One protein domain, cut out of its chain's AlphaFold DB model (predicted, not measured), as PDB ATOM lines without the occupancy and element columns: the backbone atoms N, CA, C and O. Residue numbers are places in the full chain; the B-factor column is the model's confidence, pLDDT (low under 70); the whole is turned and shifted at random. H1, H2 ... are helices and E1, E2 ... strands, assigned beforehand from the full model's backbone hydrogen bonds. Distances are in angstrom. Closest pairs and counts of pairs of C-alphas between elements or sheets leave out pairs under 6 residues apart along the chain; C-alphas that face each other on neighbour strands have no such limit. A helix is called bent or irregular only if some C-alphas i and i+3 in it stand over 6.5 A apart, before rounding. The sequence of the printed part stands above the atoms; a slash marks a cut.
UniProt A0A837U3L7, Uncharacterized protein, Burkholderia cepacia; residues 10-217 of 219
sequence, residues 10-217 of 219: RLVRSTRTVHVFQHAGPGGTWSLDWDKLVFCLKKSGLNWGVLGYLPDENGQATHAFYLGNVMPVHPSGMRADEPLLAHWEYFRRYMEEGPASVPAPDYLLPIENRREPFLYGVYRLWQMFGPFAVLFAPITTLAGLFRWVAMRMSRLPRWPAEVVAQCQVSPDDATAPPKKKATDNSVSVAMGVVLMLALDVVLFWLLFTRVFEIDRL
ATOM      1  N   ARG A  10      76.703   8.757  39.409       94.00
ATOM      2  CA  ARG A  10      77.726   8.470  40.418       94.00
ATOM      3  C   ARG A  10      77.054   8.151  41.741       94.00
ATOM      4  O   ARG A  10      76.156   8.871  42.165       94.00
ATOM      5  N   LEU A  11      77.510   7.076  42.366       93.69
ATOM      6  CA  LEU A  11      77.064   6.619  43.673       93.69
ATOM      7  C   LEU A  11      78.196   6.885  44.663       93.69
ATOM      8  O   LEU A  11      79.272   6.303  44.534       93.69
ATOM      9  N   VAL A  12      77.973   7.795  45.607       94.00
ATOM     10  CA  VAL A  12      78.950   8.174  46.632       94.00
ATOM     11  C   VAL A  12      78.490   7.569  47.950       94.00
ATOM     12  O   VAL A  12      77.565   8.085  48.580       94.00
ATOM     13  N   ARG A  13      79.106   6.453  48.365       92.06
ATOM     14  CA  ARG A  13      78.680   5.736  49.578       92.06
ATOM     15  C   ARG A  13      78.908   6.569  50.835       92.06
ATOM     16  O   ARG A  13      78.027   6.619  51.685       92.06
ATOM     17  N   SER A  14      80.067   7.218  50.954       90.62
ATOM     18  CA  SER A  14      80.476   7.954  52.162       90.62
ATOM     19  C   SER A  14      79.449   8.994  52.614       90.62
ATOM     20  O   SER A  14      79.205   9.133  53.807       90.62
ATOM     21  N   THR A  15      78.811   9.679  51.664       92.62
ATOM     22  CA  THR A  15      77.747  10.663  51.911       92.62
ATOM     23  C   THR A  15      76.356  10.144  51.553       92.62
ATOM     24  O   THR A  15      75.406  10.924  51.532       92.62
ATOM     25  N   ARG A  16      76.230   8.858  51.198       94.75
ATOM     26  CA  ARG A  16      75.000   8.222  50.698       94.75
ATOM     27  C   ARG A  16      74.305   9.050  49.606       94.75
ATOM     28  O   ARG A  16      73.087   9.153  49.554       94.75
ATOM     29  N   THR A  17      75.087   9.676  48.725       95.81
ATOM     30  CA  THR A  17      74.584  10.611  47.709       95.81
ATOM     31  C   THR A  17      74.626   9.992  46.314       95.81
ATOM     32  O   THR A  17      75.620   9.390  45.905       95.81
ATOM     33  N   VAL A  18      73.554  10.182  45.549       96.56
ATOM     34  CA  VAL A  18      73.443   9.803  44.138       96.56
ATOM     35  C   VAL A  18      73.497  11.052  43.273       96.56
ATOM     36  O   VAL A  18      72.570  11.863  43.279       96.56
ATOM     37  N   HIS A  19      74.550  11.190  42.473       96.44
ATOM     38  CA  HIS A  19      74.626  12.247  41.472       96.44
ATOM     39  C   HIS A  19      74.133  11.742  40.117       96.44
ATOM     40  O   HIS A  19      74.673  10.778  39.572       96.44
ATOM     41  N   VAL A  20      73.147  12.420  39.533       96.44
ATOM     42  CA  VAL A  20      72.544  12.073  38.238       96.44
ATOM     43  C   VAL A  20      72.853  13.163  37.219       96.44
ATOM     44  O   VAL A  20      72.505  14.328  37.413       96.44
ATOM     45  N   PHE A  21      73.484  12.790  36.104       95.25
ATOM     46  CA  PHE A  21      73.794  13.723  35.024       95.25
ATOM     47  C   PHE A  21      72.616  13.887  34.055       95.25
ATOM     48  O   PHE A  21      72.148  12.915  33.455       95.25
ATOM     49  N   GLN A  22      72.202  15.132  33.817       93.50
ATOM     50  CA  GLN A  22      71.235  15.497  32.778       93.50
ATOM     51  C   GLN A  22      71.902  16.224  31.607       93.50
ATOM     52  O   GLN A  22      71.723  15.826  30.452       93.50
ATOM     53  N   HIS A  23      72.684  17.268  31.892       92.81
ATOM     54  CA  HIS A  23      73.438  18.031  30.899       92.81
ATOM     55  C   HIS A  23      74.629  18.783  31.519       92.81
ATOM     56  O   HIS A  23      74.688  19.026  32.714       92.81
ATOM     57  N   ALA A  24      75.583  19.202  30.686       87.25
ATOM     58  CA  ALA A  24      76.817  19.878  31.097       87.25
ATOM     59  C   ALA A  24      76.652  21.400  31.329       87.25
ATOM     60  O   ALA A  24      77.565  22.166  31.038       87.25
ATOM     61  N   GLY A  25      75.477  21.851  31.773       86.94
ATOM     62  CA  GLY A  25      75.178  23.270  32.014       86.94
ATOM     63  C   GLY A  25      74.704  23.521  33.448       86.94
ATOM     64  O   GLY A  25      74.516  22.551  34.186       86.94
ATOM     65  N   PRO A  26      74.477  24.787  33.842       86.38
ATOM     66  CA  PRO A  26      73.941  25.123  35.162       86.38
ATOM     67  C   PRO A  26      72.640  24.361  35.445       86.38
ATOM     68  O   PRO A  26      71.783  24.270  34.568       86.38
ATOM     69  N   GLY A  27      72.518  23.770  36.637       87.81
ATOM     70  CA  GLY A  27      71.359  22.945  37.015       87.81
ATOM     71  C   GLY A  27      71.257  21.588  36.300       87.81
ATOM     72  O   GLY A  27      70.278  20.872  36.478       87.81
ATOM     73  N   GLY A  28      72.262  21.204  35.507       90.81
ATOM     74  CA  GLY A  28      72.251  19.975  34.709       90.81
ATOM     75  C   GLY A  28      72.663  18.706  35.450       90.81
ATOM     76  O   GLY A  28      72.858  17.664  34.820       90.81
ATOM     77  N   THR A  29      72.801  18.771  36.770       94.69
ATOM     78  CA  THR A  29      73.121  17.634  37.633       94.69
ATOM     79  C   THR A  29      72.238  17.655  38.863       94.69
ATOM     80  O   THR A  29      72.079  18.703  39.487       94.69
ATOM     81  N   TRP A  30      71.713  16.496  39.237       95.62
ATOM     82  CA  TRP A  30      70.959  16.320  40.474       95.62
ATOM     83  C   TRP A  30      71.828  15.610  41.500       95.62
ATOM     84  O   TRP A  30      72.532  14.672  41.139       95.62
ATOM     85  N   SER A  31      71.758  16.038  42.757       95.94
ATOM     86  CA  SER A  31      72.370  15.360  43.900       95.94
ATOM     87  C   SER A  31      71.238  14.920  44.815       95.94
ATOM     88  O   SER A  31      70.555  15.762  45.392       95.94
ATOM     89  N   LEU A  32      70.991  13.618  44.864       96.31
ATOM     90  CA  LEU A  32      69.844  13.019  45.536       96.31
ATOM     91  C   LEU A  32      70.332  12.185  46.720       96.31
ATOM     92  O   LEU A  32      71.359  11.515  46.632       96.31
ATOM     93  N   ASP A  33      69.589  12.233  47.817       96.06
ATOM     94  CA  ASP A  33      69.850  11.440  49.018       96.06
ATOM     95  C   ASP A  33      69.378   9.996  48.799       96.06
ATOM     96  O   ASP A  33      68.201   9.781  48.505       96.06
ATOM     97  N   TRP A  34      70.287   9.020  48.912       96.56
ATOM     98  CA  TRP A  34      69.988   7.599  48.707       96.56
ATOM     99  C   TRP A  34      68.851   7.115  49.602       96.56
ATOM    100  O   TRP A  34      67.983   6.386  49.130       96.56
ATOM    101  N   ASP A  35      68.807   7.564  50.857       96.25
ATOM    102  CA  ASP A  35      67.837   7.081  51.846       96.25
ATOM    103  C   ASP A  35      66.411   7.577  51.577       96.25
ATOM    104  O   ASP A  35      65.442   7.030  52.099       96.25
ATOM    105  N   LYS A  36      66.270   8.602  50.730       95.94
ATOM    106  CA  LYS A  36      64.975   9.147  50.301       95.94
ATOM    107  C   LYS A  36      64.532   8.619  48.941       95.94
ATOM    108  O   LYS A  36      63.407   8.891  48.523       95.94
ATOM    109  N   LEU A  37      65.403   7.914  48.222       95.81
ATOM    110  CA  LEU A  37      65.071   7.361  46.918       95.81
ATOM    111  C   LEU A  37      64.229   6.100  47.068       95.81
ATOM    112  O   LEU A  37      64.530   5.203  47.849       95.81
ATOM    113  N   VAL A  38      63.200   6.005  46.235       94.69
ATOM    114  CA  VAL A  38      62.410   4.790  46.073       94.69
ATOM    115  C   VAL A  38      62.750   4.179  44.724       94.69
ATOM    116  O   VAL A  38      62.786   4.869  43.703       94.69
ATOM    117  N   PHE A  39      63.001   2.873  44.717       93.00
ATOM    118  CA  PHE A  39      63.353   2.135  43.513       93.00
ATOM    119  C   PHE A  39      62.253   1.151  43.143       93.00
ATOM    120  O   PHE A  39      61.733   0.422  43.986       93.00
ATOM    121  N   CYS A  40      61.897   1.115  41.863       89.81
ATOM    122  CA  CYS A  40      60.933   0.165  41.333       89.81
ATOM    123  C   CYS A  40      61.365  -0.358  39.965       89.81
ATOM    124  O   CYS A  40      62.112   0.280  39.222       89.81
ATOM    125  N   LEU A  41      60.877  -1.542  39.608       88.19
ATOM    126  CA  LEU A  41      61.056  -2.068  38.263       88.19
ATOM    127  C   LEU A  41      60.045  -1.418  37.325       88.19
ATOM    128  O   LEU A  41      58.838  -1.472  37.558       88.19
ATOM    129  N   LYS A  42      60.535  -0.843  36.228       84.81
ATOM    130  CA  LYS A  42      59.697  -0.213  35.213       84.81
ATOM    131  C   LYS A  42      59.951  -0.817  33.843       84.81
ATOM    132  O   LYS A  42      61.079  -0.845  33.350       84.81
ATOM    133  N   LYS A  43      58.863  -1.234  33.198       82.56
ATOM    134  CA  LYS A  43      58.864  -1.628  31.791       82.56
ATOM    135  C   LYS A  43      58.810  -0.385  30.898       82.56
ATOM    136  O   LYS A  43      57.989   0.506  31.109       82.56
ATOM    137  N   SER A  44      59.667  -0.336  29.885       74.88
ATOM    138  CA  SER A  44      59.696   0.705  28.856       74.88
ATOM    139  C   SER A  44      59.867   0.062  27.478       74.88
ATOM    140  O   SER A  44      60.966  -0.321  27.075       74.88
ATOM    141  N   GLY A  45      58.751  -0.101  26.760       77.00
ATOM    142  CA  GLY A  45      58.719  -0.833  25.494       77.00
ATOM    143  C   GLY A  45      59.150  -2.291  25.677       77.00
ATOM    144  O   GLY A  45      58.561  -3.019  26.481       77.00
ATOM    145  N   LEU A  46      60.188  -2.696  24.942       73.75
ATOM    146  CA  LEU A  46      60.815  -4.020  25.047       73.75
ATOM    147  C   LEU A  46      61.852  -4.122  26.178       73.75
ATOM    148  O   LEU A  46      62.377  -5.203  26.412       73.75
ATOM    149  N   ASN A  47      62.156  -3.028  26.881       76.44
ATOM    150  CA  ASN A  47      63.175  -3.003  27.928       76.44
ATOM    151  C   ASN A  47      62.553  -3.008  29.324       76.44
ATOM    152  O   ASN A  47      61.465  -2.468  29.545       76.44
ATOM    153  N   TRP A  48      63.297  -3.546  30.283       82.75
ATOM    154  CA  TRP A  48      63.069  -3.341  31.707       82.75
ATOM    155  C   TRP A  48      64.232  -2.547  32.292       82.75
ATOM    156  O   TRP A  48      65.388  -2.730  31.915       82.75
ATOM    157  N   GLY A  49      63.927  -1.646  33.214       86.69
ATOM    158  CA  GLY A  49      64.932  -0.876  33.929       86.69
ATOM    159  C   GLY A  49      64.554  -0.703  35.387       86.69
ATOM    160  O   GLY A  49      63.382  -0.799  35.758       86.69
ATOM    161  N   VAL A  50      65.561  -0.427  36.203       90.81
ATOM    162  CA  VAL A  50      65.362  -0.024  37.592       90.81
ATOM    163  C   VAL A  50      65.166   1.484  37.587       90.81
ATOM    164  O   VAL A  50      66.060   2.229  37.187       90.81
ATOM    165  N   LEU A  51      63.978   1.937  37.964       91.94
ATOM    166  CA  LEU A  51      63.650   3.347  38.093       91.94
ATOM    167  C   LEU A  51      63.870   3.767  39.545       91.94
ATOM    168  O   LEU A  51      63.154   3.295  40.422       91.94
ATOM    169  N   GLY A  52      64.821   4.666  39.780       93.81
ATOM    170  CA  GLY A  52      64.927   5.408  41.032       93.81
ATOM    171  C   GLY A  52      64.149   6.712  40.924       93.81
ATOM    172  O   GLY A  52      64.279   7.425  39.924       93.81
ATOM    173  N   TYR A  53      63.335   7.031  41.925       94.62
ATOM    174  CA  TYR A  53      62.625   8.303  41.999       94.62
ATOM    175  C   TYR A  53      62.634   8.891  43.409       94.62
ATOM    176  O   TYR A  53      62.712   8.169  44.399       94.62
ATOM    177  N   LEU A  54      62.562  10.219  43.481       95.62
ATOM    178  CA  LEU A  54      62.472  10.973  44.729       95.62
ATOM    179  C   LEU A  54      61.025  11.463  44.921       95.62
ATOM    180  O   LEU A  54      60.602  12.344  44.162       95.62
ATOM    181  N   PRO A  55      60.258  10.910  45.876       93.94
ATOM    182  CA  PRO A  55      58.915  11.394  46.184       93.94
ATOM    183  C   PRO A  55      58.950  12.738  46.934       93.94
ATOM    184  O   PRO A  55      59.879  13.005  47.697       93.94
ATOM    185  N   ASP A  56      57.942  13.581  46.718       91.94
ATOM    186  CA  ASP A  56      57.628  14.726  47.578       91.94
ATOM    187  C   ASP A  56      56.770  14.313  48.790       91.94
ATOM    188  O   ASP A  56      56.434  13.141  48.971       91.94
ATOM    189  N   GLU A  57      56.395  15.290  49.621       90.38
ATOM    190  CA  GLU A  57      55.540  15.091  50.804       90.38
ATOM    191  C   GLU A  57      54.153  14.513  50.467       90.38
ATOM    192  O   GLU A  57      53.533  13.865  51.307       90.38
ATOM    193  N   ASN A  58      53.683  14.694  49.229       89.94
ATOM    194  CA  ASN A  58      52.410  14.167  48.732       89.94
ATOM    195  C   ASN A  58      52.571  12.812  48.016       89.94
ATOM    196  O   ASN A  58      51.602  12.284  47.467       89.94
ATOM    197  N   GLY A  59      53.785  12.254  47.979       84.19
ATOM    198  CA  GLY A  59      54.109  11.003  47.296       84.19
ATOM    199  C   GLY A  59      54.275  11.118  45.775       84.19
ATOM    200  O   GLY A  59      54.387  10.091  45.102       84.19
ATOM    201  N   GLN A  60      54.308  12.324  45.204       88.75
ATOM    202  CA  GLN A  60      54.552  12.531  43.775       88.75
ATOM    203  C   GLN A  60      56.049  12.526  43.462       88.75
ATOM    204  O   GLN A  60      56.867  13.081  44.189       88.75
ATOM    205  N   ALA A  61      56.434  11.904  42.347       90.00
ATOM    206  CA  ALA A  61      57.835  11.836  41.942       90.00
ATOM    207  C   ALA A  61      58.333  13.197  41.420       90.00
ATOM    208  O   ALA A  61      57.930  13.639  40.346       90.00
ATOM    209  N   THR A  62      59.261  13.823  42.144       92.19
ATOM    210  CA  THR A  62      59.906  15.089  41.743       92.19
ATOM    211  C   THR A  62      61.048  14.865  40.759       92.19
ATOM    212  O   THR A  62      61.232  15.624  39.811       92.19
ATOM    213  N   HIS A  63      61.809  13.793  40.968       93.81
ATOM    214  CA  HIS A  63      62.952  13.408  40.149       93.81
ATOM    215  C   HIS A  63      62.872  11.922  39.854       93.81
ATOM    216  O   HIS A  63      62.483  11.141  40.719       93.81
ATOM    217  N   ALA A  64      63.258  11.523  38.643       93.00
ATOM    218  CA  ALA A  64      63.251  10.127  38.233       93.00
ATOM    219  C   ALA A  64      64.412   9.834  37.277       93.00
ATOM    220  O   ALA A  64      64.687  10.606  36.354       93.00
ATOM    221  N   PHE A  65      65.089   8.708  37.480       93.44
ATOM    222  CA  PHE A  65      66.217   8.278  36.659       93.44
ATOM    223  C   PHE A  65      66.294   6.753  36.575       93.44
ATOM    224  O   PHE A  65      65.848   6.038  37.467       93.44
ATOM    225  N   TYR A  66      66.875   6.246  35.488       90.56
ATOM    226  CA  TYR A  66      67.081   4.809  35.315       90.56
ATOM    227  C   TYR A  66      68.480   4.409  35.778       90.56
ATOM    228  O   TYR A  66      69.471   4.944  35.279       90.56
ATOM    229  N   LEU A  67      68.553   3.439  36.685       87.94
ATOM    230  CA  LEU A  67      69.784   2.824  37.167       87.94
ATOM    231  C   LEU A  67      69.971   1.458  36.494       87.94
ATOM    232  O   LEU A  67      69.750   0.401  37.079       87.94
ATOM    233  N   GLY A  68      70.343   1.500  35.218       77.19
ATOM    234  CA  GLY A  68      70.465   0.309  34.382       77.19
ATOM    235  C   GLY A  68      69.197  -0.015  33.586       77.19
ATOM    236  O   GLY A  68      68.079   0.394  33.905       77.19
ATOM    237  N   ASN A  69      69.411  -0.727  32.486       69.25
ATOM    238  CA  ASN A  69      68.406  -1.180  31.533       69.25
ATOM    239  C   ASN A  69      68.886  -2.529  30.998       69.25
ATOM    240  O   ASN A  69      70.053  -2.656  30.615       69.25
ATOM    241  N   VAL A  70      67.979  -3.498  30.945       68.50
ATOM    242  CA  VAL A  70      68.170  -4.746  30.213       68.50
ATOM    243  C   VAL A  70      67.010  -4.910  29.234       68.50
ATOM    244  O   VAL A  70      65.848  -4.691  29.581       68.50
ATOM    245  N   MET A  71      67.323  -5.328  28.010       62.31
ATOM    246  CA  MET A  71      66.339  -5.890  27.089       62.31
ATOM    247  C   MET A  71      66.204  -7.381  27.428       62.31
ATOM    248  O   MET A  71      67.130  -8.135  27.120       62.31
ATOM    249  N   PRO A  72      65.119  -7.840  28.075       58.72
ATOM    250  CA  PRO A  72      64.962  -9.253  28.362       58.72
ATOM    251  C   PRO A  72      64.532  -9.952  27.080       58.72
ATOM    252  O   PRO A  72      63.376  -9.867  26.665       58.72
ATOM    253  N   VAL A  73      65.459 -10.671  26.457       52.94
ATOM    254  CA  VAL A  73      65.126 -11.705  25.472       52.94
ATOM    255  C   VAL A  73      65.103 -13.036  26.217       52.94
ATOM    256  O   VAL A  73      65.951 -13.898  26.009       52.94
ATOM    257  N   HIS A  74      64.177 -13.174  27.170       53.50
ATOM    258  CA  HIS A  74      64.034 -14.415  27.927       53.50
ATOM    259  C   HIS A  74      63.128 -15.397  27.157       53.50
ATOM    260  O   HIS A  74      62.073 -14.979  26.663       53.50
ATOM    261  N   PRO A  75      63.466 -16.701  27.079       53.44
ATOM    262  CA  PRO A  75      62.640 -17.713  26.404       53.44
ATOM    263  C   PRO A  75      61.193 -17.789  26.916       53.44
ATOM    264  O   PRO A  75      60.288 -18.146  26.169       53.44
ATOM    265  N   SER A  76      60.958 -17.426  28.183       57.22
ATOM    266  CA  SER A  76      59.623 -17.386  28.811       57.22
ATOM    267  C   SER A  76      58.875 -16.045  28.670       57.22
ATOM    268  O   SER A  76      57.855 -15.836  29.332       57.22
ATOM    269  N   GLY A  77      59.349 -15.137  27.807       57.62
ATOM    270  CA  GLY A  77      58.695 -13.868  27.474       57.62
ATOM    271  C   GLY A  77      59.248 -12.637  28.207       57.62
ATOM    272  O   GLY A  77      60.246 -12.697  28.919       57.62
ATOM    273  N   MET A  78      58.592 -11.483  28.027       54.19
ATOM    274  CA  MET A  78      59.011 -10.190  28.598       54.19
ATOM    275  C   MET A  78      58.710 -10.089  30.107       54.19
ATOM    276  O   MET A  78      57.753  -9.416  30.504       54.19
ATOM    277  N   ARG A  79      59.522 -10.723  30.953       60.16
ATOM    278  CA  ARG A  79      59.471 -10.585  32.422       60.16
ATOM    279  C   ARG A  79      60.632  -9.720  32.924       60.16
ATOM    280  O   ARG A  79      61.583  -9.477  32.184       60.16
ATOM    281  N   ALA A  80      60.530  -9.234  34.162       58.06
ATOM    282  CA  ALA A  80      61.686  -8.669  34.846       58.06
ATOM    283  C   ALA A  80      62.752  -9.766  34.964       58.06
ATOM    284  O   ALA A  80      62.466 -10.844  35.482       58.06
ATOM    285  N   ASP A  81      63.928  -9.508  34.402       64.50
ATOM    286  CA  ASP A  81      65.003 -10.490  34.301       64.50
ATOM    287  C   ASP A  81      65.741 -10.613  35.645       64.50
ATOM    288  O   ASP A  81      66.000  -9.603  36.308       64.50
ATOM    289  N   GLU A  82      66.114 -11.830  36.038       72.31
ATOM    290  CA  GLU A  82      66.929 -12.099  37.236       72.31
ATOM    291  C   GLU A  82      68.262 -11.309  37.239       72.31
ATOM    292  O   GLU A  82      68.601 -10.718  38.265       72.31
ATOM    293  N   PRO A  83      68.971 -11.141  36.102       78.50
ATOM    294  CA  PRO A  83      70.119 -10.250  35.974       78.50
ATOM    295  C   PRO A  83      69.823  -8.779  36.277       78.50
ATOM    296  O   PRO A  83      70.696  -8.098  36.805       78.50
ATOM    297  N   LEU A  84      68.628  -8.257  35.964       82.56
ATOM    298  CA  LEU A  84      68.291  -6.861  36.276       82.56
ATOM    299  C   LEU A  84      68.113  -6.671  37.786       82.56
ATOM    300  O   LEU A  84      68.599  -5.685  38.338       82.56
ATOM    301  N   LEU A  85      67.461  -7.629  38.449       85.69
ATOM    302  CA  LEU A  85      67.347  -7.657  39.908       85.69
ATOM    303  C   LEU A  85      68.715  -7.836  40.576       85.69
ATOM    304  O   LEU A  85      69.022  -7.114  41.517       85.69
ATOM    305  N   ALA A  86      69.569  -8.716  40.053       86.38
ATOM    306  CA  ALA A  86      70.939  -8.877  40.533       86.38
ATOM    307  C   ALA A  86      71.770  -7.594  40.346       86.38
ATOM    308  O   ALA A  86      72.574  -7.241  41.206       86.38
ATOM    309  N   HIS A  87      71.559  -6.866  39.245       86.69
ATOM    310  CA  HIS A  87      72.222  -5.589  38.992       86.69
ATOM    311  C   HIS A  87      71.755  -4.497  39.962       86.69
ATOM    312  O   HIS A  87      72.574  -3.737  40.470       86.69
ATOM    313  N   TRP A  88      70.454  -4.441  40.264       91.12
ATOM    314  CA  TRP A  88      69.925  -3.577  41.320       91.12
ATOM    315  C   TRP A  88      70.539  -3.913  42.681       91.12
ATOM    316  O   TRP A  88      71.064  -3.032  43.363       91.12
ATOM    317  N   GLU A  89      70.516  -5.193  43.043       92.31
ATOM    318  CA  GLU A  89      71.015  -5.680  44.322       92.31
ATOM    319  C   GLU A  89      72.507  -5.379  44.496       92.31
ATOM    320  O   GLU A  89      72.936  -4.995  45.580       92.31
ATOM    321  N   TYR A  90      73.290  -5.445  43.417       92.25
ATOM    322  CA  TYR A  90      74.679  -4.995  43.421       92.25
ATOM    323  C   TYR A  90      74.803  -3.537  43.890       92.25
ATOM    324  O   TYR A  90      75.605  -3.237  44.772       92.25
ATOM    325  N   PHE A  91      74.016  -2.615  43.326       93.06
ATOM    326  CA  PHE A  91      74.086  -1.201  43.709       93.06
ATOM    327  C   PHE A  91      73.598  -0.961  45.134       93.06
ATOM    328  O   PHE A  91      74.233  -0.196  45.862       93.06
ATOM    329  N   ARG A  92      72.512  -1.630  45.545       95.38
ATOM    330  CA  ARG A  92      71.985  -1.544  46.911       95.38
ATOM    331  C   ARG A  92      73.030  -1.996  47.928       95.38
ATOM    332  O   ARG A  92      73.367  -1.234  48.828       95.38
ATOM    333  N   ARG A  93      73.605  -3.188  47.744       95.31
ATOM    334  CA  ARG A  93      74.645  -3.739  48.627       95.31
ATOM    335  C   ARG A  93      75.888  -2.860  48.662       95.31
ATOM    336  O   ARG A  93      76.386  -2.558  49.738       95.31
ATOM    337  N   TYR A  94      76.333  -2.341  47.520       94.31
ATOM    338  CA  TYR A  94      77.436  -1.379  47.494       94.31
ATOM    339  C   TYR A  94      77.147  -0.126  48.345       94.31
ATOM    340  O   TYR A  94      78.011   0.303  49.111       94.31
ATOM    341  N   MET A  95      75.943   0.448  48.239       94.81
ATOM    342  CA  MET A  95      75.560   1.659  48.975       94.81
ATOM    343  C   MET A  95      75.272   1.414  50.462       94.81
ATOM    344  O   MET A  95      75.519   2.299  51.279       94.81
ATOM    345  N   GLU A  96      74.742   0.252  50.834       95.44
ATOM    346  CA  GLU A  96      74.282  -0.043  52.201       95.44
ATOM    347  C   GLU A  96      75.276  -0.878  53.012       95.44
ATOM    348  O   GLU A  96      75.482  -0.610  54.191       95.44
ATOM    349  N   GLU A  97      75.924  -1.854  52.383       94.50
ATOM    350  CA  GLU A  97      76.812  -2.833  53.026       94.50
ATOM    351  C   GLU A  97      78.296  -2.600  52.668       94.50
ATOM    352  O   GLU A  97      79.189  -3.094  53.355       94.50
ATOM    353  N   GLY A  98      78.586  -1.828  51.614       92.25
ATOM    354  CA  GLY A  98      79.942  -1.470  51.189       92.25
ATOM    355  C   GLY A  98      80.551  -2.392  50.121       92.25
ATOM    356  O   GLY A  98      79.947  -3.385  49.715       92.25
ATOM    357  N   PRO A  99      81.768  -2.096  49.631       91.44
ATOM    358  CA  PRO A  99      82.362  -2.747  48.459       91.44
ATOM    359  C   PRO A  99      82.729  -4.215  48.700       91.44
ATOM    360  O   PRO A  99      82.739  -4.997  47.759       91.44
ATOM    361  N   ALA A 100      82.987  -4.611  49.951       91.06
ATOM    362  CA  ALA A 100      83.280  -6.000  50.308       91.06
ATOM    363  C   ALA A 100      82.050  -6.920  50.206       91.06
ATOM    364  O   ALA A 100      82.190  -8.138  50.116       91.06
ATOM    365  N   SER A 101      80.844  -6.346  50.220       92.25
ATOM    366  CA  SER A 101      79.592  -7.096  50.099       92.25
ATOM    367  C   SER A 101      79.283  -7.509  48.656       92.25
ATOM    368  O   SER A 101      78.534  -8.458  48.434       92.25
ATOM    369  N   VAL A 102      79.866  -6.833  47.662       92.88
ATOM    370  CA  VAL A 102      79.560  -7.064  46.248       92.88
ATOM    371  C   VAL A 102      80.639  -7.911  45.572       92.88
ATOM    372  O   VAL A 102      81.823  -7.782  45.883       92.88
ATOM    373  N   PRO A 103      80.267  -8.797  44.630       91.44
ATOM    374  CA  PRO A 103      81.253  -9.550  43.867       91.44
ATOM    375  C   PRO A 103      82.051  -8.625  42.940       91.44
ATOM    376  O   PRO A 103      81.583  -7.560  42.550       91.44
ATOM    377  N   ALA A 104      83.233  -9.061  42.502       90.12
ATOM    378  CA  ALA A 104      83.959  -8.340  41.459       90.12
ATOM    379  C   ALA A 104      83.123  -8.274  40.162       90.12
ATOM    380  O   ALA A 104      82.593  -9.313  39.736       90.12
ATOM    381  N   PRO A 105      83.021  -7.101  39.508       88.69
ATOM    382  CA  PRO A 105      82.269  -6.963  38.269       88.69
ATOM    383  C   PRO A 105      82.901  -7.809  37.160       88.69
ATOM    384  O   PRO A 105      84.122  -7.940  37.068       88.69
ATOM    385  N   ASP A 106      82.087  -8.376  36.272       86.94
ATOM    386  CA  ASP A 106      82.628  -9.203  35.187       86.94
ATOM    387  C   ASP A 106      83.417  -8.367  34.172       86.94
ATOM    388  O   ASP A 106      84.471  -8.796  33.709       86.94
ATOM    389  N   TYR A 107      82.927  -7.169  33.846       87.38
ATOM    390  CA  TYR A 107      83.618  -6.184  33.019       87.38
ATOM    391  C   TYR A 107      83.084  -4.773  33.290       87.38
ATOM    392  O   TYR A 107      81.928  -4.591  33.671       87.38
ATOM    393  N   LEU A 108      83.919  -3.764  33.041       89.69
ATOM    394  CA  LEU A 108      83.520  -2.355  33.050       89.69
ATOM    395  C   LEU A 108      83.360  -1.845  31.619       89.69
ATOM    396  O   LEU A 108      84.163  -2.160  30.739       89.69
ATOM    397  N   LEU A 109      82.319  -1.047  31.381       90.00
ATOM    398  CA  LEU A 109      82.068  -0.450  30.071       90.00
ATOM    399  C   LEU A 109      83.222   0.512  29.713       90.00
ATOM    400  O   LEU A 109      83.561   1.374  30.525       90.00
ATOM    401  N   PRO A 110      83.802   0.448  28.499       90.81
ATOM    402  CA  PRO A 110      84.971   1.244  28.116       90.81
ATOM    403  C   PRO A 110      84.576   2.669  27.685       90.81
ATOM    404  O   PRO A 110      84.963   3.140  26.613       90.81
ATOM    405  N   ILE A 111      83.756   3.339  28.497       91.81
ATOM    406  CA  ILE A 111      83.097   4.617  28.180       91.81
ATOM    407  C   ILE A 111      83.405   5.723  29.192       91.81
ATOM    408  O   ILE A 111      83.018   6.867  28.984       91.81
ATOM    409  N   GLU A 112      84.105   5.418  30.285       89.50
ATOM    410  CA  GLU A 112      84.429   6.430  31.286       89.50
ATOM    411  C   GLU A 112      85.335   7.523  30.698       89.50
ATOM    412  O   GLU A 112      86.451   7.261  30.251       89.50
ATOM    413  N   ASN A 113      84.825   8.759  30.677       89.25
ATOM    414  CA  ASN A 113      85.495   9.954  30.152       89.25
ATOM    415  C   ASN A 113      85.959   9.826  28.690       89.25
ATOM    416  O   ASN A 113      86.801  10.593  28.219       89.25
ATOM    417  N   ARG A 114      85.392   8.877  27.941       92.50
ATOM    418  CA  ARG A 114      85.758   8.599  26.553       92.50
ATOM    419  C   ARG A 114      84.552   8.150  25.745       92.50
ATOM    420  O   ARG A 114      83.531   7.733  26.272       92.50
ATOM    421  N   ARG A 115      84.680   8.230  24.423       92.62
ATOM    422  CA  ARG A 115      83.698   7.628  23.513       92.62
ATOM    423  C   ARG A 115      83.907   6.120  23.490       92.62
ATOM    424  O   ARG A 115      85.048   5.660  23.610       92.62
ATOM    425  N   GLU A 116      82.822   5.376  23.307       91.31
ATOM    426  CA  GLU A 116      82.921   3.931  23.142       91.31
ATOM    427  C   GLU A 116      83.826   3.579  21.940       91.31
ATOM    428  O   GLU A 116      83.792   4.269  20.913       91.31
ATOM    429  N   PRO A 117      84.666   2.536  22.043       91.56
ATOM    430  CA  PRO A 117      85.422   2.032  20.903       91.56
ATOM    431  C   PRO A 117      84.495   1.503  19.802       91.56
ATOM    432  O   PRO A 117      83.469   0.894  20.099       91.56
ATOM    433  N   PHE A 118      84.899   1.652  18.536       90.94
ATOM    434  CA  PHE A 118      84.122   1.178  17.382       90.94
ATOM    435  C   PHE A 118      83.738  -0.305  17.499       90.94
ATOM    436  O   PHE A 118      82.557  -0.640  17.490       90.94
ATOM    437  N   LEU A 119      84.732  -1.178  17.696       90.69
ATOM    438  CA  LEU A 119      84.514  -2.624  17.800       90.69
ATOM    439  C   LEU A 119      83.612  -2.993  18.983       90.69
ATOM    440  O   LEU A 119      82.817  -3.918  18.883       90.69
ATOM    441  N   TYR A 120      83.681  -2.242  20.082       90.44
ATOM    442  CA  TYR A 120      82.782  -2.453  21.214       90.44
ATOM    443  C   TYR A 120      81.328  -2.099  20.856       90.44
ATOM    444  O   TYR A 120      80.412  -2.851  21.188       90.44
ATOM    445  N   GLY A 121      81.111  -0.997  20.131       89.31
ATOM    446  CA  GLY A 121      79.793  -0.622  19.614       89.31
ATOM    447  C   GLY A 121      79.221  -1.663  18.645       89.31
ATOM    448  O   GLY A 121      78.052  -2.027  18.763       89.31
ATOM    449  N   VAL A 122      80.047  -2.199  17.741       88.62
ATOM    450  CA  VAL A 122      79.648  -3.278  16.819       88.62
ATOM    451  C   VAL A 122      79.309  -4.561  17.572       88.62
ATOM    452  O   VAL A 122      78.251  -5.143  17.350       88.62
ATOM    453  N   TYR A 123      80.146  -4.961  18.530       87.62
ATOM    454  CA  TYR A 123      79.875  -6.117  19.381       87.62
ATOM    455  C   TYR A 123      78.532  -5.987  20.114       87.62
ATOM    456  O   TYR A 123      77.747  -6.932  20.137       87.62
ATOM    457  N   ARG A 124      78.221  -4.801  20.658       86.12
ATOM    458  CA  ARG A 124      76.921  -4.526  21.291       86.12
ATOM    459  C   ARG A 124      75.746  -4.651  20.325       86.12
ATOM    460  O   ARG A 124      74.701  -5.155  20.730       86.12
ATOM    461  N   LEU A 125      75.903  -4.227  19.073       85.38
ATOM    462  CA  LEU A 125      74.871  -4.413  18.051       85.38
ATOM    463  C   LEU A 125      74.663  -5.893  17.739       85.38
ATOM    464  O   LEU A 125      73.526  -6.344  17.697       85.38
ATOM    465  N   TRP A 126      75.730  -6.677  17.598       85.44
ATOM    466  CA  TRP A 126      75.596  -8.115  17.361       85.44
ATOM    467  C   TRP A 126      74.926  -8.842  18.522       85.44
ATOM    468  O   TRP A 126      74.085  -9.702  18.286       85.44
ATOM    469  N   GLN A 127      75.219  -8.458  19.770       81.69
ATOM    470  CA  GLN A 127      74.528  -9.005  20.943       81.69
ATOM    471  C   GLN A 127      73.008  -8.795  20.885       81.69
ATOM    472  O   GLN A 127      72.269  -9.647  21.368       81.69
ATOM    473  N   MET A 128      72.534  -7.702  20.275       77.44
ATOM    474  CA  MET A 128      71.101  -7.432  20.117       77.44
ATOM    475  C   MET A 128      70.411  -8.440  19.185       77.44
ATOM    476  O   MET A 128      69.266  -8.804  19.432       77.44
ATOM    477  N   PHE A 129      71.100  -8.899  18.136       77.50
ATOM    478  CA  PHE A 129      70.574  -9.877  17.172       77.50
ATOM    479  C   PHE A 129      70.963 -11.327  17.507       77.50
ATOM    480  O   PHE A 129      70.446 -12.268  16.902       77.50
ATOM    481  N   GLY A 130      71.866 -11.521  18.473       80.25
ATOM    482  CA  GLY A 130      72.332 -12.829  18.921       80.25
ATOM    483  C   GLY A 130      72.862 -13.687  17.760       80.25
ATOM    484  O   GLY A 130      73.596 -13.174  16.910       80.25
ATOM    485  N   PRO A 131      72.496 -14.982  17.676       78.19
ATOM    486  CA  PRO A 131      72.971 -15.867  16.608       78.19
ATOM    487  C   PRO A 131      72.492 -15.441  15.210       78.19
ATOM    488  O   PRO A 131      73.088 -15.836  14.212       78.19
ATOM    489  N   PHE A 132      71.452 -14.607  15.118       80.88
ATOM    490  CA  PHE A 132      70.908 -14.127  13.848       80.88
ATOM    491  C   PHE A 132      71.637 -12.898  13.295       80.88
ATOM    492  O   PHE A 132      71.310 -12.457  12.197       80.88
ATOM    493  N   ALA A 133      72.639 -12.352  13.998       81.31
ATOM    494  CA  ALA A 133      73.375 -11.167  13.549       81.31
ATOM    495  C   ALA A 133      73.943 -11.315  12.124       81.31
ATOM    496  O   ALA A 133      73.923 -10.355  11.360       81.31
ATOM    497  N   VAL A 134      74.375 -12.525  11.741       81.62
ATOM    498  CA  VAL A 134      74.906 -12.826  10.399       81.62
ATOM    499  C   VAL A 134      73.842 -12.689   9.305       81.62
ATOM    500  O   VAL A 134      74.150 -12.184   8.230       81.62
ATOM    501  N   LEU A 135      72.585 -13.065   9.572       83.19
ATOM    502  CA  LEU A 135      71.485 -12.899   8.606       83.19
ATOM    503  C   LEU A 135      71.214 -11.423   8.300       83.19
ATOM    504  O   LEU A 135      70.770 -11.078   7.210       83.19
ATOM    505  N   PHE A 136      71.505 -10.557   9.266       80.69
ATOM    506  CA  PHE A 136      71.344  -9.116   9.160       80.69
ATOM    507  C   PHE A 136      72.687  -8.401   8.958       80.69
ATOM    508  O   PHE A 136      72.789  -7.220   9.286       80.69
ATOM    509  N   ALA A 137      73.714  -9.078   8.425       80.25
ATOM    510  CA  ALA A 137      75.057  -8.512   8.260       80.25
ATOM    511  C   ALA A 137      75.055  -7.126   7.569       80.25
ATOM    512  O   ALA A 137      75.522  -6.185   8.219       80.25
ATOM    513  N   PRO A 138      74.383  -6.903   6.413       82.62
ATOM    514  CA  PRO A 138      74.416  -5.587   5.763       82.62
ATOM    515  C   PRO A 138      73.821  -4.478   6.636       82.62
ATOM    516  O   PRO A 138      74.313  -3.349   6.681       82.62
ATOM    517  N   ILE A 139      72.761  -4.810   7.378       85.06
ATOM    518  CA  ILE A 139      72.051  -3.875   8.254       85.06
ATOM    519  C   ILE A 139      72.873  -3.597   9.516       85.06
ATOM    520  O   ILE A 139      72.985  -2.447   9.936       85.06
ATOM    521  N   THR A 140      73.464  -4.625  10.126       83.44
ATOM    522  CA  THR A 140      74.222  -4.495  11.378       83.44
ATOM    523  C   THR A 140      75.561  -3.793  11.172       83.44
ATOM    524  O   THR A 140      75.921  -2.945  11.994       83.44
ATOM    525  N   THR A 141      76.259  -4.053  10.064       83.12
ATOM    526  CA  THR A 141      77.493  -3.346   9.688       83.12
ATOM    527  C   THR A 141      77.217  -1.861   9.457       83.12
ATOM    528  O   THR A 141      77.881  -0.996  10.041       83.12
ATOM    529  N   LEU A 142      76.184  -1.548   8.668       87.62
ATOM    530  CA  LEU A 142      75.778  -0.174   8.388       87.62
ATOM    531  C   LEU A 142      75.311   0.556   9.661       87.62
ATOM    532  O   LEU A 142      75.708   1.697   9.910       87.62
ATOM    533  N   ALA A 143      74.536  -0.112  10.518       88.44
ATOM    534  CA  ALA A 143      74.136   0.420  11.820       88.44
ATOM    535  C   ALA A 143      75.345   0.695  12.732       88.44
ATOM    536  O   ALA A 143      75.359   1.702  13.443       88.44
ATOM    537  N   GLY A 144      76.378  -0.152  12.686       89.38
ATOM    538  CA  GLY A 144      77.643   0.053  13.394       89.38
ATOM    539  C   GLY A 144      78.356   1.330  12.964       89.38
ATOM    540  O   GLY A 144      78.776   2.119  13.816       89.38
ATOM    541  N   LEU A 145      78.423   1.582  11.656       90.44
ATOM    542  CA  LEU A 145      78.989   2.815  11.111       90.44
ATOM    543  C   LEU A 145      78.190   4.048  11.558       90.44
ATOM    544  O   LEU A 145      78.773   5.000  12.079       90.44
ATOM    545  N   PHE A 146      76.859   4.029  11.431       91.94
ATOM    546  CA  PHE A 146      76.022   5.155  11.861       91.94
ATOM    547  C   PHE A 146      76.112   5.414  13.364       91.94
ATOM    548  O   PHE A 146      76.202   6.571  13.780       91.94
ATOM    549  N   ARG A 147      76.150   4.360  14.188       91.62
ATOM    550  CA  ARG A 147      76.363   4.479  15.634       91.62
ATOM    551  C   ARG A 147      77.704   5.141  15.936       91.62
ATOM    552  O   ARG A 147      77.762   6.042  16.771       91.62
ATOM    553  N   TRP A 148      78.766   4.745  15.242       92.94
ATOM    554  CA  TRP A 148      80.086   5.346  15.406       92.94
ATOM    555  C   TRP A 148      80.106   6.835  15.047       92.94
ATOM    556  O   TRP A 148      80.600   7.650  15.833       92.94
ATOM    557  N   VAL A 149      79.501   7.207  13.915       93.50
ATOM    558  CA  VAL A 149      79.351   8.613  13.511       93.50
ATOM    559  C   VAL A 149      78.538   9.382  14.555       93.50
ATOM    560  O   VAL A 149      78.972  10.441  15.011       93.50
ATOM    561  N   ALA A 150      77.414   8.828  15.018       92.19
ATOM    562  CA  ALA A 150      76.584   9.433  16.057       92.19
ATOM    563  C   ALA A 150      77.377   9.687  17.347       92.19
ATOM    564  O   ALA A 150      77.381  10.807  17.853       92.19
ATOM    565  N   MET A 151      78.140   8.702  17.831       92.25
ATOM    566  CA  MET A 151      78.993   8.853  19.016       92.25
ATOM    567  C   MET A 151      80.070   9.927  18.834       92.25
ATOM    568  O   MET A 151      80.420  10.630  19.790       92.25
ATOM    569  N   ARG A 152      80.603  10.090  17.617       92.19
ATOM    570  CA  ARG A 152      81.597  11.124  17.307       92.19
ATOM    571  C   ARG A 152      80.990  12.525  17.333       92.19
ATOM    572  O   ARG A 152      81.629  13.438  17.853       92.19
ATOM    573  N   MET A 153      79.764  12.662  16.836       93.00
ATOM    574  CA  MET A 153      78.997  13.908  16.853       93.00
ATOM    575  C   MET A 153      78.447  14.249  18.249       93.00
ATOM    576  O   MET A 153      78.260  15.420  18.577       93.00
ATOM    577  N   SER A 154      78.215  13.246  19.096       93.44
ATOM    578  CA  SER A 154      77.746  13.431  20.467       93.44
ATOM    579  C   SER A 154      78.800  14.034  21.399       93.44
ATOM    580  O   SER A 154      80.019  13.851  21.256       93.44
ATOM    581  N   ARG A 155      78.302  14.748  22.413       93.88
ATOM    582  CA  ARG A 155      79.113  15.361  23.472       93.88
ATOM    583  C   ARG A 155      79.480  14.330  24.544       93.88
ATOM    584  O   ARG A 155      78.723  13.397  24.821       93.88
ATOM    585  N   LEU A 156      80.640  14.512  25.172       93.94
ATOM    586  CA  LEU A 156      80.998  13.762  26.376       93.94
ATOM    587  C   LEU A 156      80.343  14.422  27.598       93.94
ATOM    588  O   LEU A 156      80.372  15.653  27.690       93.94
ATOM    589  N   PRO A 157      79.745  13.643  28.515       93.75
ATOM    590  CA  PRO A 157      79.244  14.187  29.768       93.75
ATOM    591  C   PRO A 157      80.423  14.701  30.602       93.75
ATOM    592  O   PRO A 157      81.476  14.066  30.664       93.75
ATOM    593  N   ARG A 158      80.258  15.871  31.220       92.62
ATOM    594  CA  ARG A 158      81.260  16.484  32.099       92.62
ATOM    595  C   ARG A 158      80.597  16.861  33.410       92.62
ATOM    596  O   ARG A 158      79.566  17.526  33.399       92.62
ATOM    597  N   TRP A 159      81.196  16.423  34.508       93.31
ATOM    598  CA  TRP A 159      80.707  16.721  35.847       93.31
ATOM    599  C   TRP A 159      81.177  18.108  36.307       93.31
ATOM    600  O   TRP A 159      82.315  18.477  36.003       93.31
ATOM    601  N   PRO A 160      80.339  18.859  37.044       93.38
ATOM    602  CA  PRO A 160      80.762  20.051  37.773       93.38
ATOM    603  C   PRO A 160      81.866  19.733  38.790       93.38
ATOM    604  O   PRO A 160      81.959  18.602  39.282       93.38
ATOM    605  N   ALA A 161      82.703  20.724  39.105       92.44
ATOM    606  CA  ALA A 161      83.854  20.550  39.992       92.44
ATOM    607  C   ALA A 161      83.432  20.100  41.401       92.44
ATOM    608  O   ALA A 161      84.107  19.276  42.016       92.44
ATOM    609  N   GLU A 162      82.274  20.564  41.865       91.38
ATOM    610  CA  GLU A 162      81.692  20.242  43.166       91.38
ATOM    611  C   GLU A 162      81.381  18.744  43.276       91.38
ATOM    612  O   GLU A 162      81.713  18.105  44.272       91.38
ATOM    613  N   VAL A 163      80.813  18.154  42.218       92.38
ATOM    614  CA  VAL A 163      80.525  16.712  42.167       92.38
ATOM    615  C   VAL A 163      81.821  15.908  42.071       92.38
ATOM    616  O   VAL A 163      81.952  14.855  42.686       92.38
ATOM    617  N   VAL A 164      82.812  16.383  41.310       92.44
ATOM    618  CA  VAL A 164      84.118  15.709  41.210       92.44
ATOM    619  C   VAL A 164      84.849  15.687  42.554       92.44
ATOM    620  O   VAL A 164      85.450  14.665  42.885       92.44
ATOM    621  N   ALA A 165      84.759  16.759  43.341       91.62
ATOM    622  CA  ALA A 165      85.342  16.822  44.678       91.62
ATOM    623  C   ALA A 165      84.705  15.808  45.645       91.62
ATOM    624  O   ALA A 165      85.411  15.215  46.452       91.62
ATOM    625  N   GLN A 166      83.399  15.555  45.527       89.06
ATOM    626  CA  GLN A 166      82.685  14.577  46.363       89.06
ATOM    627  C   GLN A 166      82.932  13.118  45.942       89.06
ATOM    628  O   GLN A 166      82.772  12.206  46.744       89.06
ATOM    629  N   CYS A 167      83.341  12.881  44.694       87.12
ATOM    630  CA  CYS A 167      83.498  11.538  44.127       87.12
ATOM    631  C   CYS A 167      84.936  10.993  44.200       87.12
ATOM    632  O   CYS A 167      85.328  10.195  43.346       87.12
ATOM    633  N   GLN A 168      85.747  11.444  45.159       84.88
ATOM    634  CA  GLN A 168      87.087  10.892  45.365       84.88
ATOM    635  C   GLN A 168      86.979   9.495  45.986       84.88
ATOM    636  O   GLN A 168      86.325   9.315  47.012       84.88
ATOM    637  N   VAL A 169      87.608   8.502  45.353       82.31
ATOM    638  CA  VAL A 169      87.559   7.109  45.815       82.31
ATOM    639  C   VAL A 169      88.465   6.960  47.035       82.31
ATOM    640  O   VAL A 169      89.683   7.100  46.928       82.31
ATOM    641  N   SER A 170      87.869   6.676  48.193       82.19
ATOM    642  CA  SER A 170      88.622   6.282  49.387       82.19
ATOM    643  C   SER A 170      89.246   4.895  49.176       82.19
ATOM    644  O   SER A 170      88.610   4.056  48.537       82.19
ATOM    645  N   PRO A 171      90.438   4.595  49.726       81.12
ATOM    646  CA  PRO A 171      90.999   3.241  49.708       81.12
ATOM    647  C   PRO A 171      90.026   2.168  50.224       81.12
ATOM    648  O   PRO A 171      89.934   1.094  49.637       81.12
ATOM    649  N   ASP A 172      89.222   2.496  51.240       80.00
ATOM    650  CA  ASP A 172      88.199   1.606  51.819       80.00
ATOM    651  C   ASP A 172      86.919   1.500  50.962       80.00
ATOM    652  O   ASP A 172      85.969   0.793  51.299       80.00
ATOM    653  N   ASP A 173      86.852   2.259  49.868       80.00
ATOM    654  CA  ASP A 173      85.772   2.269  48.878       80.00
ATOM    655  C   ASP A 173      86.231   1.727  47.508       80.00
ATOM    656  O   ASP A 173      85.511   1.764  46.510       80.00
ATOM    657  N   ALA A 174      87.459   1.215  47.418       80.50
ATOM    658  CA  ALA A 174      87.957   0.667  46.170       80.50
ATOM    659  C   ALA A 174      87.218  -0.637  45.828       80.50
ATOM    660  O   ALA A 174      87.273  -1.626  46.562       80.50
ATOM    661  N   THR A 175      86.529  -0.653  44.684       77.50
ATOM    662  CA  THR A 175      85.938  -1.887  44.150       77.50
ATOM    663  C   THR A 175      87.019  -2.808  43.591       77.50
ATOM    664  O   THR A 175      88.066  -2.362  43.115       77.50
ATOM    665  N   ALA A 176      86.759  -4.116  43.638       83.25
ATOM    666  CA  ALA A 176      87.643  -5.101  43.034       83.25
ATOM    667  C   ALA A 176      87.777  -4.865  41.514       83.25
ATOM    668  O   ALA A 176      86.803  -4.474  40.860       83.25
ATOM    669  N   PRO A 177      88.958  -5.129  40.925       85.56
ATOM    670  CA  PRO A 177      89.147  -4.998  39.488       85.56
ATOM    671  C   PRO A 177      88.204  -5.942  38.726       85.56
ATOM    672  O   PRO A 177      87.873  -7.024  39.223       85.56
ATOM    673  N   PRO A 178      87.778  -5.567  37.507       89.31
ATOM    674  CA  PRO A 178      86.895  -6.415  36.728       89.31
ATOM    675  C   PRO A 178      87.586  -7.720  36.323       89.31
ATOM    676  O   PRO A 178      88.780  -7.731  36.018       89.31
ATOM    677  N   LYS A 179      86.818  -8.810  36.243       89.06
ATOM    678  CA  LYS A 179      87.344 -10.133  35.860       89.06
ATOM    679  C   LYS A 179      87.874 -10.167  34.423       89.06
ATOM    680  O   LYS A 179      88.793 -10.924  34.126       89.06
ATOM    681  N   LYS A 180      87.265  -9.389  33.526       88.62
ATOM    682  CA  LYS A 180      87.601  -9.289  32.101       88.62
ATOM    683  C   LYS A 180      87.578  -7.830  31.669       88.62
ATOM    684  O   LYS A 180      86.790  -7.026  32.174       88.62
ATOM    685  N   LYS A 181      88.391  -7.467  30.681       86.38
ATOM    686  CA  LYS A 181      88.247  -6.165  30.025       86.38
ATOM    687  C   LYS A 181      87.155  -6.282  28.975       86.38
ATOM    688  O   LYS A 181      87.094  -7.239  28.208       86.38
ATOM    689  N   ALA A 182      86.327  -5.249  28.864       82.75
ATOM    690  CA  ALA A 182      85.270  -5.199  27.854       82.75
ATOM    691  C   ALA A 182      85.782  -5.258  26.399       82.75
ATOM    692  O   ALA A 182      84.987  -5.401  25.476       82.75
ATOM    693  N   THR A 183      87.092  -5.121  26.187       82.25
ATOM    694  CA  THR A 183      87.752  -5.175  24.877       82.25
ATOM    695  C   THR A 183      88.541  -6.463  24.641       82.25
ATOM    696  O   THR A 183      89.220  -6.560  23.619       82.25
ATOM    697  N   ASP A 184      88.482  -7.445  25.545       85.94
ATOM    698  CA  ASP A 184      89.265  -8.686  25.423       85.94
ATOM    699  C   ASP A 184      88.910  -9.482  24.156       85.94
ATOM    700  O   ASP A 184      89.770 -10.100  23.541       85.94
ATOM    701  N   ASN A 185      87.661  -9.402  23.693       83.88
ATOM    702  CA  ASN A 185      87.195 -10.059  22.468       83.88
ATOM    703  C   ASN A 185      87.416  -9.232  21.184       83.88
ATOM    704  O   ASN A 185      86.928  -9.615  20.119       83.88
ATOM    705  N   SER A 186      88.121  -8.099  21.255       86.38
ATOM    706  CA  SER A 186      88.230  -7.146  20.139       86.38
ATOM    707  C   SER A 186      88.812  -7.749  18.859       86.38
ATOM    708  O   SER A 186      88.338  -7.412  17.779       86.38
ATOM    709  N   VAL A 187      89.769  -8.678  18.959       89.06
ATOM    710  CA  VAL A 187      90.348  -9.372  17.793       89.06
ATOM    711  C   VAL A 187      89.300 -10.233  17.088       89.06
ATOM    712  O   VAL A 187      89.137 -10.138  15.873       89.06
ATOM    713  N   SER A 188      88.541 -11.030  17.844       87.56
ATOM    714  CA  SER A 188      87.465 -11.863  17.295       87.56
ATOM    715  C   SER A 188      86.370 -11.011  16.658       87.56
ATOM    716  O   SER A 188      85.873 -11.345  15.584       87.56
ATOM    717  N   VAL A 189      86.027  -9.883  17.286       88.50
ATOM    718  CA  VAL A 189      85.060  -8.930  16.731       88.50
ATOM    719  C   VAL A 189      85.595  -8.310  15.442       88.50
ATOM    720  O   VAL A 189      84.868  -8.255  14.459       88.50
ATOM    721  N   ALA A 190      86.865  -7.902  15.394       90.75
ATOM    722  CA  ALA A 190      87.472  -7.352  14.183       90.75
ATOM    723  C   ALA A 190      87.444  -8.358  13.023       90.75
ATOM    724  O   ALA A 190      87.021  -8.009  11.923       90.75
ATOM    725  N   MET A 191      87.819  -9.614  13.278       91.75
ATOM    726  CA  MET A 191      87.746 -10.682  12.279       91.75
ATOM    727  C   MET A 191      86.306 -10.901  11.796       91.75
ATOM    728  O   MET A 191      86.068 -10.982  10.594       91.75
ATOM    729  N   GLY A 192      85.334 -10.920  12.714       89.69
ATOM    730  CA  GLY A 192      83.917 -11.011  12.365       89.69
ATOM    731  C   GLY A 192      83.432  -9.838  11.506       89.69
ATOM    732  O   GLY A 192      82.671 -10.052  10.570       89.69
ATOM    733  N   VAL A 193      83.905  -8.613  11.764       89.44
ATOM    734  CA  VAL A 193      83.541  -7.422  10.979       89.44
ATOM    735  C   VAL A 193      84.074  -7.535   9.558       89.44
ATOM    736  O   VAL A 193      83.345  -7.249   8.614       89.44
ATOM    737  N   VAL A 194      85.320  -7.986   9.391       91.88
ATOM    738  CA  VAL A 194      85.912  -8.215   8.066       91.88
ATOM    739  C   VAL A 194      85.120  -9.271   7.294       91.88
ATOM    740  O   VAL A 194      84.810  -9.066   6.123       91.88
ATOM    741  N   LEU A 195      84.742 -10.370   7.954       91.12
ATOM    742  CA  LEU A 195      83.915 -11.418   7.354       91.12
ATOM    743  C   LEU A 195      82.524 -10.907   6.951       91.12
ATOM    744  O   LEU A 195      82.079 -11.193   5.842       91.12
ATOM    745  N   MET A 196      81.856 -10.132   7.813       88.88
ATOM    746  CA  MET A 196      80.553  -9.533   7.498       88.88
ATOM    747  C   MET A 196      80.648  -8.561   6.322       88.88
ATOM    748  O   MET A 196      79.848  -8.656   5.405       88.88
ATOM    749  N   LEU A 197      81.667  -7.700   6.285       90.75
ATOM    750  CA  LEU A 197      81.891  -6.792   5.157       90.75
ATOM    751  C   LEU A 197      82.136  -7.543   3.844       90.75
ATOM    752  O   LEU A 197      81.609  -7.151   2.807       90.75
ATOM    753  N   ALA A 198      82.919  -8.624   3.873       91.31
ATOM    754  CA  ALA A 198      83.142  -9.453   2.691       91.31
ATOM    755  C   ALA A 198      81.835 -10.101   2.208       91.31
ATOM    756  O   ALA A 198      81.553 -10.099   1.010       91.31
ATOM    757  N   LEU A 199      81.015 -10.605   3.136       90.19
ATOM    758  CA  LEU A 199      79.686 -11.129   2.829       90.19
ATOM    759  C   LEU A 199      78.781 -10.046   2.228       90.19
ATOM    760  O   LEU A 199      78.142 -10.298   1.210       90.19
ATOM    761  N   ASP A 200      78.768  -8.844   2.801       88.69
ATOM    762  CA  ASP A 200      77.985  -7.710   2.311       88.69
ATOM    763  C   ASP A 200      78.367  -7.375   0.862       88.69
ATOM    764  O   ASP A 200      77.490  -7.245   0.010       88.69
ATOM    765  N   VAL A 201      79.666  -7.321   0.547       91.12
ATOM    766  CA  VAL A 201      80.168  -7.094  -0.822       91.12
ATOM    767  C   VAL A 201      79.661  -8.165  -1.790       91.12
ATOM    768  O   VAL A 201      79.189  -7.829  -2.876       91.12
ATOM    769  N   VAL A 202      79.707  -9.443  -1.403       91.31
ATOM    770  CA  VAL A 202      79.205 -10.551  -2.232       91.31
ATOM    771  C   VAL A 202      77.691 -10.455  -2.432       91.31
ATOM    772  O   VAL A 202      77.207 -10.633  -3.548       91.31
ATOM    773  N   LEU A 203      76.933 -10.148  -1.378       88.25
ATOM    774  CA  LEU A 203      75.481  -9.993  -1.454       88.25
ATOM    775  C   LEU A 203      75.086  -8.812  -2.344       88.25
ATOM    776  O   LEU A 203      74.195  -8.958  -3.178       88.25
ATOM    777  N   PHE A 204      75.768  -7.670  -2.225       88.75
ATOM    778  CA  PHE A 204      75.549  -6.526  -3.109       88.75
ATOM    779  C   PHE A 204      75.894  -6.864  -4.557       88.75
ATOM    780  O   PHE A 204      75.104  -6.567  -5.449       88.75
ATOM    781  N   TRP A 205      77.021  -7.535  -4.799       89.12
ATOM    782  CA  TRP A 205      77.390  -7.994  -6.136       89.12
ATOM    783  C   TRP A 205      76.301  -8.881  -6.751       89.12
ATOM    784  O   TRP A 205      75.859  -8.641  -7.874       89.12
ATOM    785  N   LEU A 206      75.819  -9.883  -6.011       88.44
ATOM    786  CA  LEU A 206      74.747 -10.768  -6.470       88.44
ATOM    787  C   LEU A 206      73.438 -10.013  -6.707       88.44
ATOM    788  O   LEU A 206      72.773 -10.265  -7.705       88.44
ATOM    789  N   LEU A 207      73.077  -9.072  -5.836       87.94
ATOM    790  CA  LEU A 207      71.889  -8.239  -6.005       87.94
ATOM    791  C   LEU A 207      71.960  -7.440  -7.316       87.94
ATOM    792  O   LEU A 207      71.021  -7.462  -8.110       87.94
ATOM    793  N   PHE A 208      73.083  -6.773  -7.577       88.06
ATOM    794  CA  PHE A 208      73.242  -5.946  -8.773       88.06
ATOM    795  C   PHE A 208      73.339  -6.754 -10.070       88.06
ATOM    796  O   PHE A 208      72.782  -6.341 -11.085       88.06
ATOM    797  N   THR A 209      73.978  -7.923 -10.039       89.19
ATOM    798  CA  THR A 209      74.141  -8.776 -11.230       89.19
ATOM    799  C   THR A 209      72.920  -9.654 -11.511       89.19
ATOM    800  O   THR A 209      72.563  -9.859 -12.667       89.19
ATOM    801  N   ARG A 210      72.240 -10.180 -10.481       87.25
ATOM    802  CA  ARG A 210      71.137 -11.150 -10.641       87.25
ATOM    803  C   ARG A 210      69.746 -10.546 -10.576       87.25
ATOM    804  O   ARG A 210      68.843 -11.096 -11.191       87.25
ATOM    805  N   VAL A 211      69.557  -9.481  -9.799       85.81
ATOM    806  CA  VAL A 211      68.232  -8.867  -9.622       85.81
ATOM    807  C   VAL A 211      68.093  -7.646 -10.512       85.81
ATOM    808  O   VAL A 211      67.101  -7.519 -11.221       85.81
ATOM    809  N   PHE A 212      69.091  -6.763 -10.497       86.56
ATOM    810  CA  PHE A 212      69.076  -5.562 -11.331       86.56
ATOM    811  C   PHE A 212      69.657  -5.776 -12.730       86.56
ATOM    812  O   PHE A 212      69.554  -4.869 -13.548       86.56
ATOM    813  N   GLU A 213      70.252  -6.948 -12.994       81.50
ATOM    814  CA  GLU A 213      70.874  -7.308 -14.276       81.50
ATOM    815  C   GLU A 213      71.730  -6.166 -14.854       81.50
ATOM    816  O   GLU A 213      71.692  -5.904 -16.053       81.50
ATOM    817  N   ILE A 214      72.500  -5.458 -14.014       74.56
ATOM    818  CA  ILE A 214      73.287  -4.293 -14.459       74.56
ATOM    819  C   ILE A 214      74.264  -4.669 -15.578       74.56
ATOM    820  O   ILE A 214      74.560  -3.849 -16.443       74.56
ATOM    821  N   ASP A 215      74.690  -5.928 -15.627       71.00
ATOM    822  CA  ASP A 215      75.516  -6.465 -16.707       71.00
ATOM    823  C   ASP A 215      74.854  -6.316 -18.096       71.00
ATOM    824  O   ASP A 215      75.561  -6.177 -19.087       71.00
ATOM    825  N   ARG A 216      73.513  -6.266 -18.180       62.97
ATOM    826  CA  ARG A 216      72.759  -5.981 -19.417       62.97
ATOM    827  C   ARG A 216      72.673  -4.497 -19.772       62.97
ATOM    828  O   ARG A 216      72.342  -4.189 -20.907       62.97
ATOM    829  N   LEU A 217      72.937  -3.579 -18.838       59.84
ATOM    830  CA  LEU A 217      72.934  -2.133 -19.113       59.84
ATOM    831  C   LEU A 217      74.201  -1.669 -19.849       59.84
ATOM    832  O   LEU A 217      74.219  -0.561 -20.382       59.84
TER     833      LEU A 217
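AT A GLANCE: This is residues 10 to 217 of the 219 residues of an uncharacterized protein of Burkholderia cepacia (UniProt A0A837U3L7). Two lobes make a long, loose shape: a strand lobe of two small three-stranded sheets, E1 to E3 and E4 to E6, with H1 over one face of E4 E5 E6 and H4 grazing the other sheet, and a helical lobe in which H2 and H3 form a hairpin and the long H5 packs on both. Residues 97 to 117, 154 to 160 and 167 to 185 run between the lobes, and residues 206 to 213, of which 206 to 211 belong to H5, stick out from the helical lobe. The printed part has 208 residues with six named strands followed by five named helices, E1 E2 E3 E4 E5 E6 H1 H2 H3 H4 H5, and its class is mixed, helices and strands. Both sheets are antiparallel, in the orders E1 - E2 - E3 and E4 - E5 - E6. The radius of gyration of the C-alphas is 21.7 A, and they span 74 by 36 by 35 A, the outline of a rod.

HOW THE PARTS SIT: Begin with the strongly twisted sheet of E4, residues 38 to 44, E5, residues 47 to 55, and E6, residues 61 to 70, a meander, each strand the antiparallel neighbour of the one before. In the hairpin E4 and E5, N 40 and O 51 are 2.9 A apart, within hydrogen-bond range; in the hairpin E5 and E6, N 67 and O 50 are 2.8 A apart. H1, residues 82 to 96, is on one face of this sheet, making two layers, a helix on a sheet. Its height over the sheet is 9.6 A; it lies over E5 and E6 and runs along the strands, at 26 degrees to E5 on the local plane. The closest C-alphas of E6 and H1 are those of Val 70 and Leu 84, 6.4 A apart. Next look at E1, residues 10 to 12, E2, residues 17 to 21, and E3, residues 29 to 33, a second meander. N 10 and O 19 are 2.9 A apart, and N 20 and O 30 are 2.8 A apart. The closest C-alphas of E2 and E6 are those of Val 20 and Phe 65, 7.5 A apart. H4, residues 161 to 166, only grazes the sheet E1 E2 E3, with its residues 163 to 166. H2, residues 118 to 134, and H3, residues 137 to 153, touch as a helical hairpin, at a shallow tilt of 27 degrees, opposite ways; their closest C-alphas, those of Val 122 and Gly 144, are 5.2 A apart. H5, residues 186 to 211, touches H3 with its residues 193 to 200 alone, at a steep tilt of 59 degrees, the C-alphas of Pro 138 and Asp 200 being the closest at 5.4 A. H2, H3 and H5 are not on either sheet. In H1, H3, H4 and H5 every O i to N i+4 pair is within hydrogen-bond range; in H2 it is 8 of 13.

IN THESE COORDINATES: Find C-alpha 38 at (62.410, 4.790, 46.073), where E4 begins and runs 17.9 A to C-alpha 44. E5 is 23.6 A long; E6 is 22.8 A and bends by 53 degrees at residue 67. E2 and E3 are 13.1 A and 13.4 A long. H1 runs 20.6 A and H3 24.3 A. H2, 18.2 A, is irregular, with C-alphas 128 and 131 lying 9.3 A apart and a kink of 91 degrees near residue 128. H5 runs 35.9 A from C-alpha 186 at (88.230, -7.146, 20.139) to C-alpha 211 at (68.232, -8.867, -9.622).

THE WHOLE: The two C-alphas farthest apart are those of Glu 57 and Arg 216, 75.3 A. The printed part has no cut. The long links are E6 to H1, H1 to H2 and H4 to H5. The mean pLDDT of the printed part is 86.7; look for values under 70 at residues 69 to 81, of which 69 to 70 belong to E6, and at residues 216 to 217.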